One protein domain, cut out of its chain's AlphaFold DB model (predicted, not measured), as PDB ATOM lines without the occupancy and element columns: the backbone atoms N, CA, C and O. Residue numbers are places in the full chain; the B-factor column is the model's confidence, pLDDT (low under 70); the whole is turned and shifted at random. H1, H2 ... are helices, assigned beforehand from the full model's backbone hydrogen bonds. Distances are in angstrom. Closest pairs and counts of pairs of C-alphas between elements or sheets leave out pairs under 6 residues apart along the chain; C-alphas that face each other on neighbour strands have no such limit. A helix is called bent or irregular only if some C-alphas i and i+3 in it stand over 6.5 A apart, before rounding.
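AT A GLANCE: This is residues 308 to 440 of the 440 residues of an uncharacterized protein of Thalassiosira oceanica (UniProt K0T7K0). One long helix, H6, begins on a compact knot of five shorter, mostly crossed helices, H1 to H5, and runs away from it as an arm, whose far part, residues 427 to 440, sticks out. H4 and H5 are nearest the middle of the whole, with H2 and H3 packed on them and H1 at the side away from the arm. The printed part has 133 residues with six named helices, H1 to H6 in chain order, and no named strand; the class is all helix. The whole is compact, with a radius of gyration of the C-alphas of 16.1 A, yet elongated in outline, spanning 56 by 34 by 28 A.

IN THESE COORDINATES: H6, residues 413 to 438, measures 38.2 A from C-alpha 413 at (-38.403, 34.198, 27.717) to C-alpha 438 at (-72.622, 51.135, 27.810). H5 is residues 393 to 404, 16.4 A, and H4 is residues 363 to 374, 18.0 A. H4 is neither bent nor irregular, but only just: C-alphas 371 and 374 are 6.2 A apart. H2, residues 335 to 351, measures 25.2 A. H3 is residues 353 to 360, and H1 is residues 308 to 314, beginning with C-alpha 308 at (-26.205, 54.874, 19.326).

HOW THE PARTS SIT: H6 touches H5 with residues 415 to 419 alone, the closest C-alphas being those of Leu 399 and Val 415, 6.3 A apart, at a steep tilt of 52 degrees. H6 and H4 are near each other, while H6 is apart from H1, H2 and H3. H5 and H4 form a helical hairpin at a shallow tilt of 28 degrees, opposite ways, closest at the C-alphas of Thr 366 and Ile 398, 7.3 A. H5 touches H3, closest at the C-alphas of Gly 360 and Ala 402, 4.1 A. H2 touches H5 about perpendicular, at 75 degrees, closest at the C-alphas of Glu 350 and Gly 394, 3.6 A. H1 touches H2 at a steep tilt of 45 degrees, closest at the C-alphas of Leu 312 and Cys 338, 6.0 A. Every O i to N i+4 pair is within hydrogen-bond range in H1, H3, H5 and H6; in H2 it is 12 of 13 and in H4 7 of 8.

THE WHOLE: The C-alphas farthest apart, those of Ala 320 and Arg 440, are 58.5 A apart. The printed part has no cut and ends at residue 440, the chain's last. The links H1 to H2 and H4 to H5 are long. Mean pLDDT of the printed part is 79.9; 29 residues are under 70, among them residues 314 to 324 and 406 to 411.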
ATOM      1  N   LEU A 308     -25.464  55.021  18.071       92.94
ATOM      2  CA  LEU A 308     -26.205  54.874  19.326       92.94
ATOM      3  C   LEU A 308     -26.118  53.442  19.874       92.94
ATOM      4  O   LEU A 308     -25.830  53.256  21.057       92.94
ATOM      5  N   THR A 309     -26.288  52.434  19.018       90.44
ATOM      6  CA  THR A 309     -26.147  51.019  19.389       90.44
ATOM      7  C   THR A 309     -24.749  50.722  19.916       90.44
ATOM      8  O   THR A 309     -24.607  50.178  21.012       90.44
ATOM      9  N   TRP A 310     -23.710  51.145  19.189       86.81
ATOM     10  CA  TRP A 310     -22.320  51.002  19.620       86.81
ATOM     11  C   TRP A 310     -22.104  51.669  20.981       86.81
ATOM     12  O   TRP A 310     -21.504  51.082  21.879       86.81
ATOM     13  N   ARG A 311     -22.640  52.886  21.167       86.56
ATOM     14  CA  ARG A 311     -22.496  53.646  22.417       86.56
ATOM     15  C   ARG A 311     -23.155  52.945  23.588       86.56
ATOM     16  O   ARG A 311     -22.568  52.938  24.669       86.56
ATOM     17  N   LEU A 312     -24.337  52.376  23.386       87.25
ATOM     18  CA  LEU A 312     -25.072  51.708  24.449       87.25
ATOM     19  C   LEU A 312     -24.464  50.341  24.788       87.25
ATOM     20  O   LEU A 312     -24.310  50.048  25.961       87.25
ATOM     21  N   ILE A 313     -24.058  49.531  23.810       81.88
ATOM     22  CA  ILE A 313     -23.493  48.196  24.078       81.88
ATOM     23  C   ILE A 313     -22.040  48.291  24.557       81.88
ATOM     24  O   ILE A 313     -21.694  47.772  25.616       81.88
ATOM     25  N   GLY A 314     -21.185  49.000  23.813       68.00
ATOM     26  CA  GLY A 314     -19.737  49.016  24.045       68.00
ATOM     27  C   GLY A 314     -19.318  49.585  25.404       68.00
ATOM     28  O   GLY A 314     -18.280  49.204  25.932       68.00
ATOM     29  N   ASN A 315     -20.146  50.447  26.004       66.62
ATOM     30  CA  ASN A 315     -19.829  51.156  27.249       66.62
ATOM     31  C   ASN A 315     -20.515  50.582  28.495       66.62
ATOM     32  O   ASN A 315     -20.263  51.046  29.608       66.62
ATOM     33  N   VAL A 316     -21.386  49.583  28.336       63.94
ATOM     34  CA  VAL A 316     -22.153  48.991  29.443       63.94
ATOM     35  C   VAL A 316     -21.397  47.827  30.132       63.94
ATOM     36  O   VAL A 316     -21.889  47.167  31.046       63.94
ATOM     37  N   GLY A 317     -20.105  47.690  29.812       54.25
ATOM     38  CA  GLY A 317     -19.123  46.878  30.530       54.25
ATOM     39  C   GLY A 317     -18.887  45.510  29.891       54.25
ATOM     40  O   GLY A 317     -19.820  44.747  29.654       54.25
ATOM     41  N   LYS A 318     -17.608  45.172  29.668       48.25
ATOM     42  CA  LYS A 318     -17.172  43.805  29.347       48.25
ATOM     43  C   LYS A 318     -17.604  42.882  30.489       48.25
ATOM     44  O   LYS A 318     -17.242  43.103  31.643       48.25
ATOM     45  N   ARG A 319     -18.425  41.884  30.182       52.53
ATOM     46  CA  ARG A 319     -19.068  41.025  31.180       52.53
ATOM     47  C   ARG A 319     -18.293  39.765  31.498       52.53
ATOM     48  O   ARG A 319     -17.704  39.144  30.622       52.53
ATOM     49  N   ALA A 320     -18.435  39.347  32.754       44.41
ATOM     50  CA  ALA A 320     -18.312  37.956  33.154       44.41
ATOM     51  C   ALA A 320     -19.432  37.133  32.492       44.41
ATOM     52  O   ALA A 320     -20.599  37.538  32.491       44.41
ATOM     53  N   ILE A 321     -19.060  35.987  31.930       47.97
ATOM     54  CA  ILE A 321     -19.944  35.027  31.262       47.97
ATOM     55  C   ILE A 321     -21.135  34.691  32.186       47.97
ATOM     56  O   ILE A 321     -20.936  34.337  33.345       47.97
ATOM     57  N   GLY A 322     -22.374  34.823  31.686       53.62
ATOM     58  CA  GLY A 322     -23.588  34.344  32.372       53.62
ATOM     59  C   GLY A 322     -24.475  35.375  33.095       53.62
ATOM     60  O   GLY A 322     -25.432  34.974  33.752       53.62
ATOM     61  N   ARG A 323     -24.227  36.691  32.995       62.53
ATOM     62  CA  ARG A 323     -25.152  37.727  33.526       62.53
ATOM     63  C   ARG A 323     -25.980  38.382  32.407       62.53
ATOM     64  O   ARG A 323     -25.475  38.544  31.304       62.53
ATOM     65  N   LEU A 324     -27.213  38.830  32.693       68.62
ATOM     66  CA  LEU A 324     -28.078  39.625  31.780       68.62
ATOM     67  C   LEU A 324     -27.596  41.075  31.655       68.62
ATOM     68  O   LEU A 324     -27.177  41.577  32.700       68.62
ATOM     69  N   PRO A 325     -27.581  41.715  30.458       72.62
ATOM     70  CA  PRO A 325     -27.171  43.117  30.226       72.62
ATOM     71  C   PRO A 325     -27.789  44.080  31.237       72.62
ATOM     72  O   PRO A 325     -28.935  43.886  31.626       72.62
ATOM     73  N   ARG A 326     -27.006  45.058  31.714       73.38
ATOM     74  CA  ARG A 326     -27.424  45.995  32.762       73.38
ATOM     75  C   ARG A 326     -26.811  47.349  32.592       73.38
ATOM     76  O   ARG A 326     -25.597  47.421  32.471       73.38
ATOM     77  N   LEU A 327     -27.621  48.387  32.705       77.56
ATOM     78  CA  LEU A 327     -27.149  49.760  32.660       77.56
ATOM     79  C   LEU A 327     -26.221  50.063  33.857       77.56
ATOM     80  O   LEU A 327     -26.347  49.423  34.906       77.56
ATOM     81  N   PRO A 328     -25.324  51.063  33.736       78.50
ATOM     82  CA  PRO A 328     -24.489  51.530  34.846       78.50
ATOM     83  C   PRO A 328     -25.343  51.910  36.058       78.50
ATOM     84  O   PRO A 328     -26.512  52.237  35.887       78.50
ATOM     85  N   ASP A 329     -24.807  51.905  37.272       76.31
ATOM     86  CA  ASP A 329     -25.553  52.379  38.446       76.31
ATOM     87  C   ASP A 329     -25.932  53.874  38.356       76.31
ATOM     88  O   ASP A 329     -25.486  54.605  37.471       76.31
ATOM     89  N   ALA A 330     -26.799  54.334  39.263       76.12
ATOM     90  CA  ALA A 330     -27.246  55.728  39.290       76.12
ATOM     91  C   ALA A 330     -26.134  56.725  39.668       76.12
ATOM     92  O   ALA A 330     -26.246  57.897  39.321       76.12
ATOM     93  N   SER A 331     -25.080  56.271  40.354       73.94
ATOM     94  CA  SER A 331     -23.897  57.078  40.678       73.94
ATOM     95  C   SER A 331     -22.947  57.250  39.489       73.94
ATOM     96  O   SER A 331     -22.082  58.124  39.514       73.94
ATOM     97  N   SER A 332     -23.103  56.450  38.432       79.56
ATOM     98  CA  SER A 332     -22.295  56.558  37.229       79.56
ATOM     99  C   SER A 332     -22.696  57.799  36.429       79.56
ATOM    100  O   SER A 332     -23.854  57.918  36.009       79.56
ATOM    101  N   PRO A 333     -21.746  58.689  36.092       76.88
ATOM    102  CA  PRO A 333     -22.040  59.864  35.277       76.88
ATOM    103  C   PRO A 333     -22.487  59.471  33.851       76.88
ATOM    104  O   PRO A 333     -23.198  60.216  33.179       76.88
ATOM    105  N   TRP A 334     -22.171  58.247  33.408       84.19
ATOM    106  CA  TRP A 334     -22.618  57.682  32.133       84.19
ATOM    107  C   TRP A 334     -24.097  57.255  32.114       84.19
ATOM    108  O   TRP A 334     -24.685  57.104  31.038       84.19
ATOM    109  N   ARG A 335     -24.743  57.097  33.279       85.44
ATOM    110  CA  ARG A 335     -26.139  56.634  33.383       85.44
ATOM    111  C   ARG A 335     -27.095  57.493  32.559       85.44
ATOM    112  O   ARG A 335     -27.954  56.961  31.853       85.44
ATOM    113  N   GLU A 336     -26.950  58.814  32.642       88.06
ATOM    114  CA  GLU A 336     -27.798  59.757  31.912       88.06
ATOM    115  C   GLU A 336     -27.661  59.577  30.391       88.06
ATOM    116  O   GLU A 336     -28.665  59.538  29.673       88.06
ATOM    117  N   ALA A 337     -26.430  59.414  29.898       89.69
ATOM    118  CA  ALA A 337     -26.159  59.186  28.483       89.69
ATOM    119  C   ALA A 337     -26.811  57.886  27.994       89.69
ATOM    120  O   ALA A 337     -27.492  57.898  26.967       89.69
ATOM    121  N   CYS A 338     -26.695  56.793  28.758       89.75
ATOM    122  CA  CYS A 338     -27.356  55.533  28.420       89.75
ATOM    123  C   CYS A 338     -28.873  55.687  28.304       89.75
ATOM    124  O   CYS A 338     -29.457  55.234  27.321       89.75
ATOM    125  N   PHE A 339     -29.517  56.359  29.263       89.88
ATOM    126  CA  PHE A 339     -30.962  56.582  29.212       89.88
ATOM    127  C   PHE A 339     -31.371  57.413  27.997       89.88
ATOM    128  O   PHE A 339     -32.344  57.071  27.323       89.88
ATOM    129  N   ARG A 340     -30.639  58.490  27.687       92.50
ATOM    130  CA  ARG A 340     -30.943  59.338  26.527       92.50
ATOM    131  C   ARG A 340     -30.744  58.575  25.216       92.50
ATOM    132  O   ARG A 340     -31.599  58.672  24.339       92.50
ATOM    133  N   CYS A 341     -29.686  57.770  25.125       93.69
ATOM    134  CA  CYS A 341     -29.407  56.888  23.993       93.69
ATOM    135  C   CYS A 341     -30.517  55.841  23.794       93.69
ATOM    136  O   CYS A 341     -31.091  55.740  22.710       93.69
ATOM    137  N   ALA A 342     -30.894  55.131  24.859       93.44
ATOM    138  CA  ALA A 342     -31.967  54.143  24.830       93.44
ATOM    139  C   ALA A 342     -33.316  54.758  24.431       93.44
ATOM    140  O   ALA A 342     -34.010  54.234  23.562       93.44
ATOM    141  N   CYS A 343     -33.672  55.909  25.013       92.94
ATOM    142  CA  CYS A 343     -34.891  56.627  24.645       92.94
ATOM    143  C   CYS A 343     -34.878  57.070  23.177       92.94
ATOM    144  O   CYS A 343     -35.910  56.999  22.520       92.94
ATOM    145  N   ALA A 344     -33.733  57.523  22.658       95.38
ATOM    146  CA  ALA A 344     -33.599  57.887  21.252       95.38
ATOM    147  C   ALA A 344     -33.819  56.676  20.332       95.38
ATOM    148  O   ALA A 344     -34.617  56.763  19.405       95.38
ATOM    149  N   LEU A 345     -33.192  55.530  20.622       96.12
ATOM    150  CA  LEU A 345     -33.389  54.291  19.859       96.12
ATOM    151  C   LEU A 345     -34.852  53.834  19.871       96.12
ATOM    152  O   LEU A 345     -35.403  53.498  18.822       96.12
ATOM    153  N   ILE A 346     -35.503  53.879  21.035       95.06
ATOM    154  CA  ILE A 346     -36.930  53.572  21.182       95.06
ATOM    155  C   ILE A 346     -37.782  54.553  20.362       95.06
ATOM    156  O   ILE A 346     -38.685  54.127  19.644       95.06
ATOM    157  N   ASN A 347     -37.498  55.855  20.436       95.00
ATOM    158  CA  ASN A 347     -38.239  56.868  19.691       95.00
ATOM    159  C   ASN A 347     -38.116  56.668  18.184       95.00
ATOM    160  O   ASN A 347     -39.143  56.718  17.514       95.00
ATOM    161  N   ILE A 348     -36.909  56.422  17.673       96.50
ATOM    162  CA  ILE A 348     -36.652  56.204  16.244       96.50
ATOM    163  C   ILE A 348     -37.331  54.910  15.777       96.50
ATOM    164  O   ILE A 348     -38.026  54.924  14.765       96.50
ATOM    165  N   SER A 349     -37.228  53.826  16.552       96.44
ATOM    166  CA  SER A 349     -37.846  52.528  16.223       96.44
ATOM    167  C   SER A 349     -39.367  52.583  16.113       96.44
ATOM    168  O   SER A 349     -39.964  51.800  15.386       96.44
ATOM    169  N   GLU A 350     -40.021  53.509  16.817       95.06
ATOM    170  CA  GLU A 350     -41.467  53.705  16.675       95.06
ATOM    171  C   GLU A 350     -41.863  54.213  15.282       95.06
ATOM    172  O   GLU A 350     -42.962  53.914  14.827       95.06
ATOM    173  N   LYS A 351     -41.000  54.997  14.621       94.69
ATOM    174  CA  LYS A 351     -41.309  55.659  13.340       94.69
ATOM    175  C   LYS A 351     -40.543  55.073  12.154       94.69
ATOM    176  O   LYS A 351     -40.904  55.362  11.021       94.69
ATOM    177  N   ASN A 352     -39.508  54.273  12.397       95.06
ATOM    178  CA  ASN A 352     -38.689  53.652  11.365       95.06
ATOM    179  C   ASN A 352     -38.572  52.141  11.633       95.06
ATOM    180  O   ASN A 352     -37.914  51.700  12.580       95.06
ATOM    181  N   GLU A 353     -39.217  51.345  10.778       93.81
ATOM    182  CA  GLU A 353     -39.277  49.882  10.893       93.81
ATOM    183  C   GLU A 353     -37.891  49.236  10.771       93.81
ATOM    184  O   GLU A 353     -37.577  48.296  11.501       93.81
ATOM    185  N   CYS A 354     -37.028  49.767   9.902       94.88
ATOM    186  CA  CYS A 354     -35.663  49.272   9.731       94.88
ATOM    187  C   CYS A 354     -34.848  49.381  11.026       94.88
ATOM    188  O   CYS A 354     -34.063  48.489  11.344       94.88
ATOM    189  N   THR A 355     -35.058  50.447  11.800       95.50
ATOM    190  CA  THR A 355     -34.457  50.636  13.120       95.50
ATOM    191  C   THR A 355     -35.022  49.622  14.103       95.50
ATOM    192  O   THR A 355     -34.242  48.977  14.795       95.50
ATOM    193  N   ALA A 356     -36.346  49.428  14.135       95.56
ATOM    194  CA  ALA A 356     -36.967  48.437  15.013       95.56
ATOM    195  C   ALA A 356     -36.422  47.023  14.758       95.56
ATOM    196  O   ALA A 356     -36.040  46.352  15.714       95.56
ATOM    197  N   LYS A 357     -36.306  46.615  13.485       93.50
ATOM    198  CA  LYS A 357     -35.678  45.347  13.081       93.50
ATOM    199  C   LYS A 357     -34.231  45.281  13.534       93.50
ATOM    200  O   LYS A 357     -33.885  44.437  14.347       93.50
ATOM    201  N   LYS A 358     -33.412  46.248  13.118       91.81
ATOM    202  CA  LYS A 358     -31.980  46.307  13.449       91.81
ATOM    203  C   LYS A 358     -31.692  46.268  14.952       91.81
ATOM    204  O   LYS A 358     -30.694  45.692  15.369       91.81
ATOM    205  N   VAL A 359     -32.534  46.904  15.761       91.88
ATOM    206  CA  VAL A 359     -32.423  46.878  17.223       91.88
ATOM    207  C   VAL A 359     -32.923  45.544  17.785       91.88
ATOM    208  O   VAL A 359     -32.278  44.990  18.674       91.88
ATOM    209  N   GLY A 360     -34.035  45.021  17.263       90.12
ATOM    210  CA  GLY A 360     -34.648  43.761  17.687       90.12
ATOM    211  C   GLY A 360     -33.785  42.526  17.412       90.12
ATOM    212  O   GLY A 360     -33.802  41.595  18.212       90.12
ATOM    213  N   THR A 361     -32.959  42.547  16.361       88.75
ATOM    214  CA  THR A 361     -31.995  41.469  16.061       88.75
ATOM    215  C   THR A 361     -30.868  41.378  17.093       88.75
ATOM    216  O   THR A 361     -30.203  40.350  17.226       88.75
ATOM    217  N   ASN A 362     -30.633  42.456  17.851       87.62
ATOM    218  CA  ASN A 362     -29.607  42.505  18.876       87.62
ATOM    219  C   ASN A 362     -30.216  42.217  20.253       87.62
ATOM    220  O   ASN A 362     -30.796  43.086  20.915       87.62
ATOM    221  N   ARG A 363     -30.043  40.971  20.704       84.31
ATOM    222  CA  ARG A 363     -30.560  40.492  21.992       84.31
ATOM    223  C   ARG A 363     -30.072  41.331  23.172       84.31
ATOM    224  O   ARG A 363     -30.863  41.689  24.043       84.31
ATOM    225  N   GLU A 364     -28.779  41.647  23.207       84.94
ATOM    226  CA  GLU A 364     -28.191  42.410  24.307       84.94
ATOM    227  C   GLU A 364     -28.808  43.808  24.397       84.94
ATOM    228  O   GLU A 364     -29.247  44.241  25.466       84.94
ATOM    229  N   LEU A 365     -28.915  44.476  23.250       88.44
ATOM    230  CA  LEU A 365     -29.525  45.792  23.136       88.44
ATOM    231  C   LEU A 365     -30.990  45.778  23.569       88.44
ATOM    232  O   LEU A 365     -31.397  46.615  24.369       88.44
ATOM    233  N   THR A 366     -31.772  44.812  23.085       88.81
ATOM    234  CA  THR A 366     -33.198  44.683  23.416       88.81
ATOM    235  C   THR A 366     -33.416  44.619  24.928       88.81
ATOM    236  O   THR A 366     -34.260  45.332  25.472       88.81
ATOM    237  N   LEU A 367     -32.602  43.836  25.637       85.12
ATOM    238  CA  LEU A 367     -32.669  43.723  27.094       85.12
ATOM    239  C   LEU A 367     -32.260  45.032  27.805       85.12
ATOM    240  O   LEU A 367     -32.924  45.427  28.766       85.12
ATOM    241  N   LEU A 368     -31.245  45.756  27.307       86.94
ATOM    242  CA  LEU A 368     -30.885  47.089  27.828       86.94
ATOM    243  C   LEU A 368     -32.021  48.106  27.661       86.94
ATOM    244  O   LEU A 368     -32.235  48.954  28.534       86.94
ATOM    245  N   LEU A 369     -32.763  48.039  26.554       90.31
ATOM    246  CA  LEU A 369     -33.890  48.935  26.292       90.31
ATOM    247  C   LEU A 369     -35.083  48.644  27.212       90.31
ATOM    248  O   LEU A 369     -35.713  49.589  27.694       90.31
ATOM    249  N   ILE A 370     -35.352  47.370  27.525       85.88
ATOM    250  CA  ILE A 370     -36.364  46.987  28.527       85.88
ATOM    251  C   ILE A 370     -36.009  47.574  29.901       85.88
ATOM    252  O   ILE A 370     -36.869  48.180  30.546       85.88
ATOM    253  N   GLU A 371     -34.749  47.456  30.334       83.94
ATOM    254  CA  GLU A 371     -34.294  48.033  31.607       83.94
ATOM    255  C   GLU A 371     -34.420  49.569  31.616       83.94
ATOM    256  O   GLU A 371     -34.893  50.165  32.591       83.94
ATOM    257  N   SER A 372     -34.052  50.212  30.501       81.62
ATOM    258  CA  SER A 372     -34.066  51.673  30.335       81.62
ATOM    259  C   SER A 372     -35.468  52.281  30.386       81.62
ATOM    260  O   SER A 372     -35.628  53.414  30.832       81.62
ATOM    261  N   TRP A 373     -36.483  51.554  29.918       75.31
ATOM    262  CA  TRP A 373     -37.836  52.080  29.731       75.31
ATOM    263  C   TRP A 373     -38.600  52.318  31.043       75.31
ATOM    264  O   TRP A 373     -39.439  53.212  31.124       75.31
ATOM    265  N   GLY A 374     -38.318  51.534  32.084       64.94
ATOM    266  CA  GLY A 374     -39.124  51.543  33.307       64.94
ATOM    267  C   GLY A 374     -38.356  51.475  34.616       64.94
ATOM    268  O   GLY A 374     -38.991  51.357  35.663       64.94
ATOM    269  N   GLY A 375     -37.019  51.458  34.569       62.50
ATOM    270  CA  GLY A 375     -36.207  51.103  35.737       62.50
ATOM    271  C   GLY A 375     -36.513  49.687  36.233       62.50
ATOM    272  O   GLY A 375     -36.422  49.405  37.427       62.50
ATOM    273  N   VAL A 376     -36.949  48.807  35.327       69.62
ATOM    274  CA  VAL A 376     -37.312  47.433  35.661       69.62
ATOM    275  C   VAL A 376     -36.023  46.665  35.903       69.62
ATOM    276  O   VAL A 376     -35.210  46.526  34.994       69.62
ATOM    277  N   ASN A 377     -35.836  46.150  37.117       70.62
ATOM    278  CA  ASN A 377     -34.726  45.245  37.384       70.62
ATOM    279  C   ASN A 377     -34.952  43.949  36.600       70.62
ATOM    280  O   ASN A 377     -35.881  43.195  36.899       70.62
ATOM    281  N   MET A 378     -34.092  43.684  35.618       70.69
ATOM    282  CA  MET A 378     -34.185  42.501  34.761       70.69
ATOM    283  C   MET A 378     -34.118  41.189  35.551       70.69
ATOM    284  O   MET A 378     -34.717  40.201  35.133       70.69
ATOM    285  N   ASN A 379     -33.481  41.179  36.727       68.00
ATOM    286  CA  ASN A 379     -33.477  40.005  37.604       68.00
ATOM    287  C   ASN A 379     -34.829  39.737  38.274       68.00
ATOM    288  O   ASN A 379     -35.143  38.587  38.564       68.00
ATOM    289  N   ASP A 380     -35.626  40.780  38.499       70.75
ATOM    290  CA  ASP A 380     -36.874  40.702  39.263       70.75
ATOM    291  C   ASP A 380     -38.105  40.905  38.372       70.75
ATOM    292  O   ASP A 380     -39.228  41.030  38.866       70.75
ATOM    293  N   ILE A 381     -37.931  40.930  37.046       73.75
ATOM    294  CA  ILE A 381     -38.998  41.271  36.095       73.75
ATOM    295  C   ILE A 381     -40.211  40.332  36.206       73.75
ATOM    296  O   ILE A 381     -41.355  40.754  36.022       73.75
ATOM    297  N   ARG A 382     -39.976  39.068  36.582       68.94
ATOM    298  CA  ARG A 382     -41.021  38.063  36.842       68.94
ATOM    299  C   ARG A 382     -41.583  38.128  38.266       68.94
ATOM    300  O   ARG A 382     -42.736  37.767  38.473       68.94
ATOM    301  N   ALA A 383     -40.793  38.609  39.225       66.69
ATOM    302  CA  ALA A 383     -41.142  38.672  40.645       66.69
ATOM    303  C   ALA A 383     -41.796  40.005  41.062       66.69
ATOM    304  O   ALA A 383     -42.309  40.130  42.177       66.69
ATOM    305  N   THR A 384     -41.794  41.017  40.186       64.81
ATOM    306  CA  THR A 384     -42.328  42.343  40.516       64.81
ATOM    307  C   THR A 384     -43.837  42.319  40.781       64.81
ATOM    308  O   THR A 384     -44.662  42.105  39.892       64.81
ATOM    309  N   LYS A 385     -44.217  42.615  42.031       60.72
ATOM    310  CA  LYS A 385     -45.621  42.782  42.450       60.72
ATOM    311  C   LYS A 385     -46.246  44.089  41.950       60.72
ATOM    312  O   LYS A 385     -47.464  44.204  41.916       60.72
ATOM    313  N   ARG A 386     -45.426  45.081  41.572       61.62
ATOM    314  CA  ARG A 386     -45.885  46.417  41.145       61.62
ATOM    315  C   ARG A 386     -46.383  46.462  39.694       61.62
ATOM    316  O   ARG A 386     -46.870  47.501  39.261       61.62
ATOM    317  N   GLY A 387     -46.306  45.343  38.968       67.62
ATOM    318  CA  GLY A 387     -46.596  45.293  37.537       67.62
ATOM    319  C   GLY A 387     -45.519  45.999  36.708       67.62
ATOM    320  O   GLY A 387     -44.686  46.739  37.229       67.62
ATOM    321  N   LEU A 388     -45.505  45.738  35.401       76.69
ATOM    322  CA  LEU A 388     -44.651  46.484  34.473       76.69
ATOM    323  C   LEU A 388     -45.259  47.875  34.208       76.69
ATOM    324  O   LEU A 388     -46.473  48.041  34.378       76.69
ATOM    325  N   PRO A 389     -44.482  48.871  33.759       78.94
ATOM    326  CA  PRO A 389     -45.042  50.100  33.203       78.94
ATOM    327  C   PRO A 389     -45.702  49.858  31.826       78.94
ATOM    328  O   PRO A 389     -45.451  48.819  31.199       78.94
ATOM    329  N   PRO A 390     -46.573  50.774  31.349       82.19
ATOM    330  CA  PRO A 390     -47.032  50.830  29.952       82.19
ATOM    331  C   PRO A 390     -45.859  50.774  28.981       82.19
ATOM    332  O   PRO A 390     -44.919  51.535  29.174       82.19
ATOM    333  N   LEU A 391     -45.877  49.895  27.972       83.69
ATOM    334  CA  LEU A 391     -44.798  49.857  26.980       83.69
ATOM    335  C   LEU A 391     -44.904  51.019  25.991       83.69
ATOM    336  O   LEU A 391     -45.977  51.302  25.458       83.69
ATOM    337  N   HIS A 392     -43.763  51.644  25.697       87.56
ATOM    338  CA  HIS A 392     -43.651  52.591  24.593       87.56
ATOM    339  C   HIS A 392     -43.964  51.899  23.271       87.56
ATOM    340  O   HIS A 392     -43.536  50.762  23.063       87.56
ATOM    341  N   LEU A 393     -44.608  52.601  22.338       89.19
ATOM    342  CA  LEU A 393     -44.904  52.050  21.012       89.19
ATOM    343  C   LEU A 393     -43.632  51.606  20.278       89.19
ATOM    344  O   LEU A 393     -43.604  50.523  19.703       89.19
ATOM    345  N   GLY A 394     -42.551  52.380  20.391       91.62
ATOM    346  CA  GLY A 394     -41.254  51.994  19.834       91.62
ATOM    347  C   GLY A 394     -40.643  50.745  20.461       91.62
ATOM    348  O   GLY A 394     -40.102  49.909  19.747       91.62
ATOM    349  N   LEU A 395     -40.786  50.560  21.779       91.69
ATOM    350  CA  LEU A 395     -40.312  49.339  22.433       91.69
ATOM    351  C   LEU A 395     -41.168  48.136  22.020       91.69
ATOM    352  O   LEU A 395     -40.631  47.062  21.793       91.69
ATOM    353  N   VAL A 396     -42.479  48.311  21.833       92.19
ATOM    354  CA  VAL A 396     -43.342  47.265  21.257       92.19
ATOM    355  C   VAL A 396     -42.893  46.891  19.842       92.19
ATOM    356  O   VAL A 396     -42.838  45.704  19.534       92.19
ATOM    357  N   ALA A 397     -42.554  47.870  18.996       93.56
ATOM    358  CA  ALA A 397     -42.058  47.615  17.643       93.56
ATOM    359  C   ALA A 397     -40.764  46.784  17.659       93.56
ATOM    360  O   ALA A 397     -40.681  45.779  16.961       93.56
ATOM    361  N   ILE A 398     -39.810  47.145  18.524       94.12
ATOM    362  CA  ILE A 398     -38.557  46.399  18.721       94.12
ATOM    363  C   ILE A 398     -38.833  44.964  19.183       94.12
ATOM    364  O   ILE A 398     -38.289  44.022  18.620       94.12
ATOM    365  N   LEU A 399     -39.681  44.781  20.200       92.31
ATOM    366  CA  LEU A 399     -39.959  43.457  20.766       92.31
ATOM    367  C   LEU A 399     -40.712  42.547  19.788       92.31
ATOM    368  O   LEU A 399     -40.470  41.344  19.776       92.31
ATOM    369  N   ASN A 400     -41.608  43.101  18.967       91.25
ATOM    370  CA  ASN A 400     -42.242  42.340  17.893       91.25
ATOM    371  C   ASN A 400     -41.215  41.940  16.828       91.25
ATOM    372  O   ASN A 400     -41.186  40.776  16.457       91.25
ATOM    373  N   ALA A 401     -40.334  42.854  16.410       91.12
ATOM    374  CA  ALA A 401     -39.278  42.519  15.458       91.12
ATOM    375  C   ALA A 401     -38.331  41.433  16.004       91.12
ATOM    376  O   ALA A 401     -38.028  40.475  15.304       91.12
ATOM    377  N   ALA A 402     -37.948  41.523  17.282       88.38
ATOM    378  CA  ALA A 402     -37.145  40.499  17.952       88.38
ATOM    379  C   ALA A 402     -37.845  39.129  17.992       88.38
ATOM    380  O   ALA A 402     -37.196  38.096  17.868       88.38
ATOM    381  N   ARG A 403     -39.172  39.110  18.173       86.06
ATOM    382  CA  ARG A 403     -39.970  37.876  18.157       86.06
ATOM    383  C   ARG A 403     -40.056  37.280  16.754       86.06
ATOM    384  O   ARG A 403     -39.952  36.068  16.620       86.06
ATOM    385  N   ASP A 404     -40.282  38.115  15.747       83.31
ATOM    386  CA  ASP A 404     -40.503  37.672  14.370       83.31
ATOM    387  C   ASP A 404     -39.196  37.173  13.711       83.31
ATOM    388  O   ASP A 404     -39.248  36.381  12.773       83.31
ATOM    389  N   GLU A 405     -38.030  37.587  14.223       77.81
ATOM    390  CA  GLU A 405     -36.709  37.109  13.782       77.81
ATOM    391  C   GLU A 405     -36.138  35.946  14.615       77.81
ATOM    392  O   GLU A 405     -35.100  35.381  14.261       77.81
ATOM    393  N   ALA A 406     -36.796  35.555  15.710       66.44
ATOM    394  CA  ALA A 406     -36.368  34.410  16.505       66.44
ATOM    395  C   ALA A 406     -36.704  33.090  15.779       66.44
ATOM    396  O   ALA A 406     -37.824  32.940  15.280       66.44
ATOM    397  N   PRO A 407     -35.793  32.096  15.755       56.66
ATOM    398  CA  PRO A 407     -36.145  30.731  15.371       56.66
ATOM    399  C   PRO A 407     -37.355  30.250  16.186       56.66
ATOM    400  O   PRO A 407     -37.458  30.575  17.373       56.66
ATOM    401  N   GLU A 408     -38.272  29.490  15.577       49.75
ATOM    402  CA  GLU A 408     -39.466  28.980  16.267       49.75
ATOM    403  C   GLU A 408     -39.090  28.336  17.618       49.75
ATOM    404  O   GLU A 408     -38.381  27.334  17.670       49.75
ATOM    405  N   GLY A 409     -39.555  28.938  18.721       47.66
ATOM    406  CA  GLY A 409     -39.305  28.464  20.088       47.66
ATOM    407  C   GLY A 409     -38.149  29.128  20.853       47.66
ATOM    408  O   GLY A 409     -38.036  28.871  22.047       47.66
ATOM    409  N   ASP A 410     -37.352  30.010  20.235       55.53
ATOM    410  CA  ASP A 410     -36.212  30.712  20.871       55.53
ATOM    411  C   ASP A 410     -36.488  32.207  21.141       55.53
ATOM    412  O   ASP A 410     -35.587  33.040  21.256       55.53
ATOM    413  N   VAL A 411     -37.767  32.589  21.235       59.06
ATOM    414  CA  VAL A 411     -38.126  33.942  21.680       59.06
ATOM    415  C   VAL A 411     -37.670  34.076  23.123       59.06
ATOM    416  O   VAL A 411     -38.144  33.331  23.980       59.06
ATOM    417  N   ASP A 412     -36.784  35.042  23.393       70.19
ATOM    418  CA  ASP A 412     -36.291  35.289  24.744       70.19
ATOM    419  C   ASP A 412     -37.482  35.354  25.709       70.19
ATOM    420  O   ASP A 412     -38.414  36.154  25.582       70.19
ATOM    421  N   ASP A 413     -37.434  34.452  26.670       78.75
ATOM    422  CA  ASP A 413     -38.403  34.198  27.717       78.75
ATOM    423  C   ASP A 413     -38.823  35.494  28.457       78.75
ATOM    424  O   ASP A 413     -39.910  35.596  29.043       78.75
ATOM    425  N   VAL A 414     -37.955  36.512  28.438       79.12
ATOM    426  CA  VAL A 414     -38.220  37.870  28.922       79.12
ATOM    427  C   VAL A 414     -39.045  38.695  27.928       79.12
ATOM    428  O   VAL A 414     -40.019  39.331  28.333       79.12
ATOM    429  N   VAL A 415     -38.692  38.683  26.640       83.44
ATOM    430  CA  VAL A 415     -39.406  39.398  25.564       83.44
ATOM    431  C   VAL A 415     -40.850  38.912  25.479       83.44
ATOM    432  O   VAL A 415     -41.776  39.729  25.515       83.44
ATOM    433  N   HIS A 416     -41.055  37.592  25.463       84.94
ATOM    434  CA  HIS A 416     -42.393  37.000  25.445       84.94
ATOM    435  C   HIS A 416     -43.218  37.430  26.670       84.94
ATOM    436  O   HIS A 416     -44.353  37.896  26.540       84.94
ATOM    437  N   TYR A 417     -42.628  37.354  27.869       84.31
ATOM    438  CA  TYR A 417     -43.284  37.773  29.110       84.31
ATOM    439  C   TYR A 417     -43.707  39.251  29.086       84.31
ATOM    440  O   TYR A 417     -44.827  39.589  29.482       84.31
ATOM    441  N   VAL A 418     -42.831  40.140  28.609       85.19
ATOM    442  CA  VAL A 418     -43.100  41.584  28.531       85.19
ATOM    443  C   VAL A 418     -44.236  41.887  27.547       85.19
ATOM    444  O   VAL A 418     -45.140  42.661  27.881       85.19
ATOM    445  N   LEU A 419     -44.247  41.243  26.376       86.12
ATOM    446  CA  LEU A 419     -45.308  41.401  25.376       86.12
ATOM    447  C   LEU A 419     -46.671  40.897  25.876       86.12
ATOM    448  O   LEU A 419     -47.678  41.596  25.728       86.12
ATOM    449  N   GLU A 420     -46.726  39.731  26.526       86.19
ATOM    450  CA  GLU A 420     -47.982  39.194  27.068       86.19
ATOM    451  C   GLU A 420     -48.538  40.062  28.211       86.19
ATOM    452  O   GLU A 420     -49.749  40.295  28.298       86.19
ATOM    453  N   ARG A 421     -47.670  40.645  29.050       83.69
ATOM    454  CA  ARG A 421     -48.080  41.630  30.068       83.69
ATOM    455  C   ARG A 421     -48.704  42.883  29.459       83.69
ATOM    456  O   ARG A 421     -49.723  43.361  29.963       83.69
ATOM    457  N   GLU A 422     -48.137  43.400  28.374       85.69
ATOM    458  CA  GLU A 422     -48.700  44.544  27.651       85.69
ATOM    459  C   GLU A 422     -50.059  44.206  27.017       85.69
ATOM    460  O   GLU A 422     -51.015  44.982  27.131       85.69
ATOM    461  N   LYS A 423     -50.179  43.027  26.400       86.31
ATOM    462  CA  LYS A 423     -51.425  42.527  25.804       86.31
ATOM    463  C   LYS A 423     -52.544  42.401  26.838       86.31
ATOM    464  O   LYS A 423     -53.643  42.908  26.601       86.31
ATOM    465  N   MET A 424     -52.258  41.812  28.003       84.31
ATOM    466  CA  MET A 424     -53.210  41.733  29.118       84.31
ATOM    467  C   MET A 424     -53.680  43.125  29.560       84.31
ATOM    468  O   MET A 424     -54.884  43.356  29.685       84.31
ATOM    469  N   ARG A 425     -52.759  44.087  29.726       83.94
ATOM    470  CA  ARG A 425     -53.109  45.465  30.112       83.94
ATOM    471  C   ARG A 425     -54.042  46.128  29.095       83.94
ATOM    472  O   ARG A 425     -55.052  46.719  29.480       83.94
ATOM    473  N   LYS A 426     -53.734  46.012  27.799       84.81
ATOM    474  CA  LYS A 426     -54.575  46.551  26.715       84.81
ATOM    475  C   LYS A 426     -55.960  45.903  26.683       84.81
ATOM    476  O   LYS A 426     -56.940  46.604  26.433       84.81
ATOM    477  N   GLY A 427     -56.057  44.602  26.968       83.88
ATOM    478  CA  GLY A 427     -57.332  43.891  27.099       83.88
ATOM    479  C   GLY A 427     -58.221  44.477  28.199       83.88
ATOM    480  O   GLY A 427     -59.373  44.825  27.937       83.88
ATOM    481  N   VAL A 428     -57.660  44.686  29.396       83.38
ATOM    482  CA  VAL A 428     -58.373  45.298  30.535       83.38
ATOM    483  C   VAL A 428     -58.831  46.723  30.212       83.38
ATOM    484  O   VAL A 428     -59.991  47.069  30.438       83.38
ATOM    485  N   ALA A 429     -57.962  47.548  29.619       81.12
ATOM    486  CA  ALA A 429     -58.312  48.920  29.248       81.12
ATOM    487  C   ALA A 429     -59.462  48.980  28.223       81.12
ATOM    488  O   ALA A 429     -60.372  49.801  28.350       81.12
ATOM    489  N   ARG A 430     -59.460  48.085  27.224       81.56
ATOM    490  CA  ARG A 430     -60.547  47.976  26.234       81.56
ATOM    491  C   ARG A 430     -61.865  47.548  26.875       81.56
ATOM    492  O   ARG A 430     -62.892  48.146  26.564       81.56
ATOM    493  N   ALA A 431     -61.836  46.563  27.775       79.94
ATOM    494  CA  ALA A 431     -63.024  46.107  28.494       79.94
ATOM    495  C   ALA A 431     -63.644  47.236  29.337       79.94
ATOM    496  O   ALA A 431     -64.843  47.489  29.239       79.94
ATOM    497  N   ASN A 432     -62.820  47.985  30.077       79.69
ATOM    498  CA  ASN A 432     -63.276  49.118  30.888       79.69
ATOM    499  C   ASN A 432     -63.893  50.240  30.036       79.69
ATOM    500  O   ASN A 432     -64.950  50.765  30.382       79.69
ATOM    501  N   ASN A 433     -63.288  50.564  28.888       78.44
ATOM    502  CA  ASN A 433     -63.847  51.541  27.949       78.44
ATOM    503  C   ASN A 433     -65.192  51.086  27.359       78.44
ATOM    504  O   ASN A 433     -66.081  51.908  27.145       78.44
ATOM    505  N   LEU A 434     -65.359  49.786  27.096       79.94
ATOM    506  CA  LEU A 434     -66.618  49.228  26.599       79.94
ATOM    507  C   LEU A 434     -67.735  49.336  27.649       79.94
ATOM    508  O   LEU A 434     -68.862  49.682  27.306       79.94
ATOM    509  N   ILE A 435     -67.414  49.081  28.921       81.06
ATOM    510  CA  ILE A 435     -68.346  49.230  30.048       81.06
ATOM    511  C   ILE A 435     -68.763  50.699  30.199       81.06
ATOM    512  O   ILE A 435     -69.957  50.984  30.227       81.06
ATOM    513  N   GLN A 436     -67.807  51.635  30.189       72.62
ATOM    514  CA  GLN A 436     -68.091  53.075  30.295       72.62
ATOM    515  C   GLN A 436     -68.960  53.617  29.153       72.62
ATOM    516  O   GLN A 436     -69.744  54.540  29.360       72.62
ATOM    517  N   ARG A 437     -68.827  53.056  27.945       74.44
ATOM    518  CA  ARG A 437     -69.668  53.410  26.790       74.44
ATOM    519  C   ARG A 437     -71.078  52.829  26.856       74.44
ATOM    520  O   ARG A 437     -71.945  53.362  26.190       74.44
ATOM    521  N   ARG A 438     -71.293  51.739  27.599       71.94
ATOM    522  CA  ARG A 438     -72.622  51.135  27.810       71.94
ATOM    523  C   ARG A 438     -73.386  51.772  28.973       71.94
ATOM    524  O   ARG A 438     -74.595  51.613  29.051       71.94
ATOM    525  N   SER A 439     -72.680  52.436  29.888       66.38
ATOM    526  CA  SER A 439     -73.252  53.162  31.031       66.38
ATOM    527  C   SER A 439     -73.565  54.637  30.745       66.38
ATOM    528  O   SER A 439     -74.029  55.337  31.640       66.38
ATOM    529  N   ARG A 440     -73.235  55.122  29.545       60.41
ATOM    530  CA  ARG A 440     -73.646  56.419  28.995       60.41
ATOM    531  C   ARG A 440     -74.695  56.159  27.932       60.41
ATOM    532  O   ARG A 440     -75.587  57.019  27.803       60.41
TER     533      ARG A 440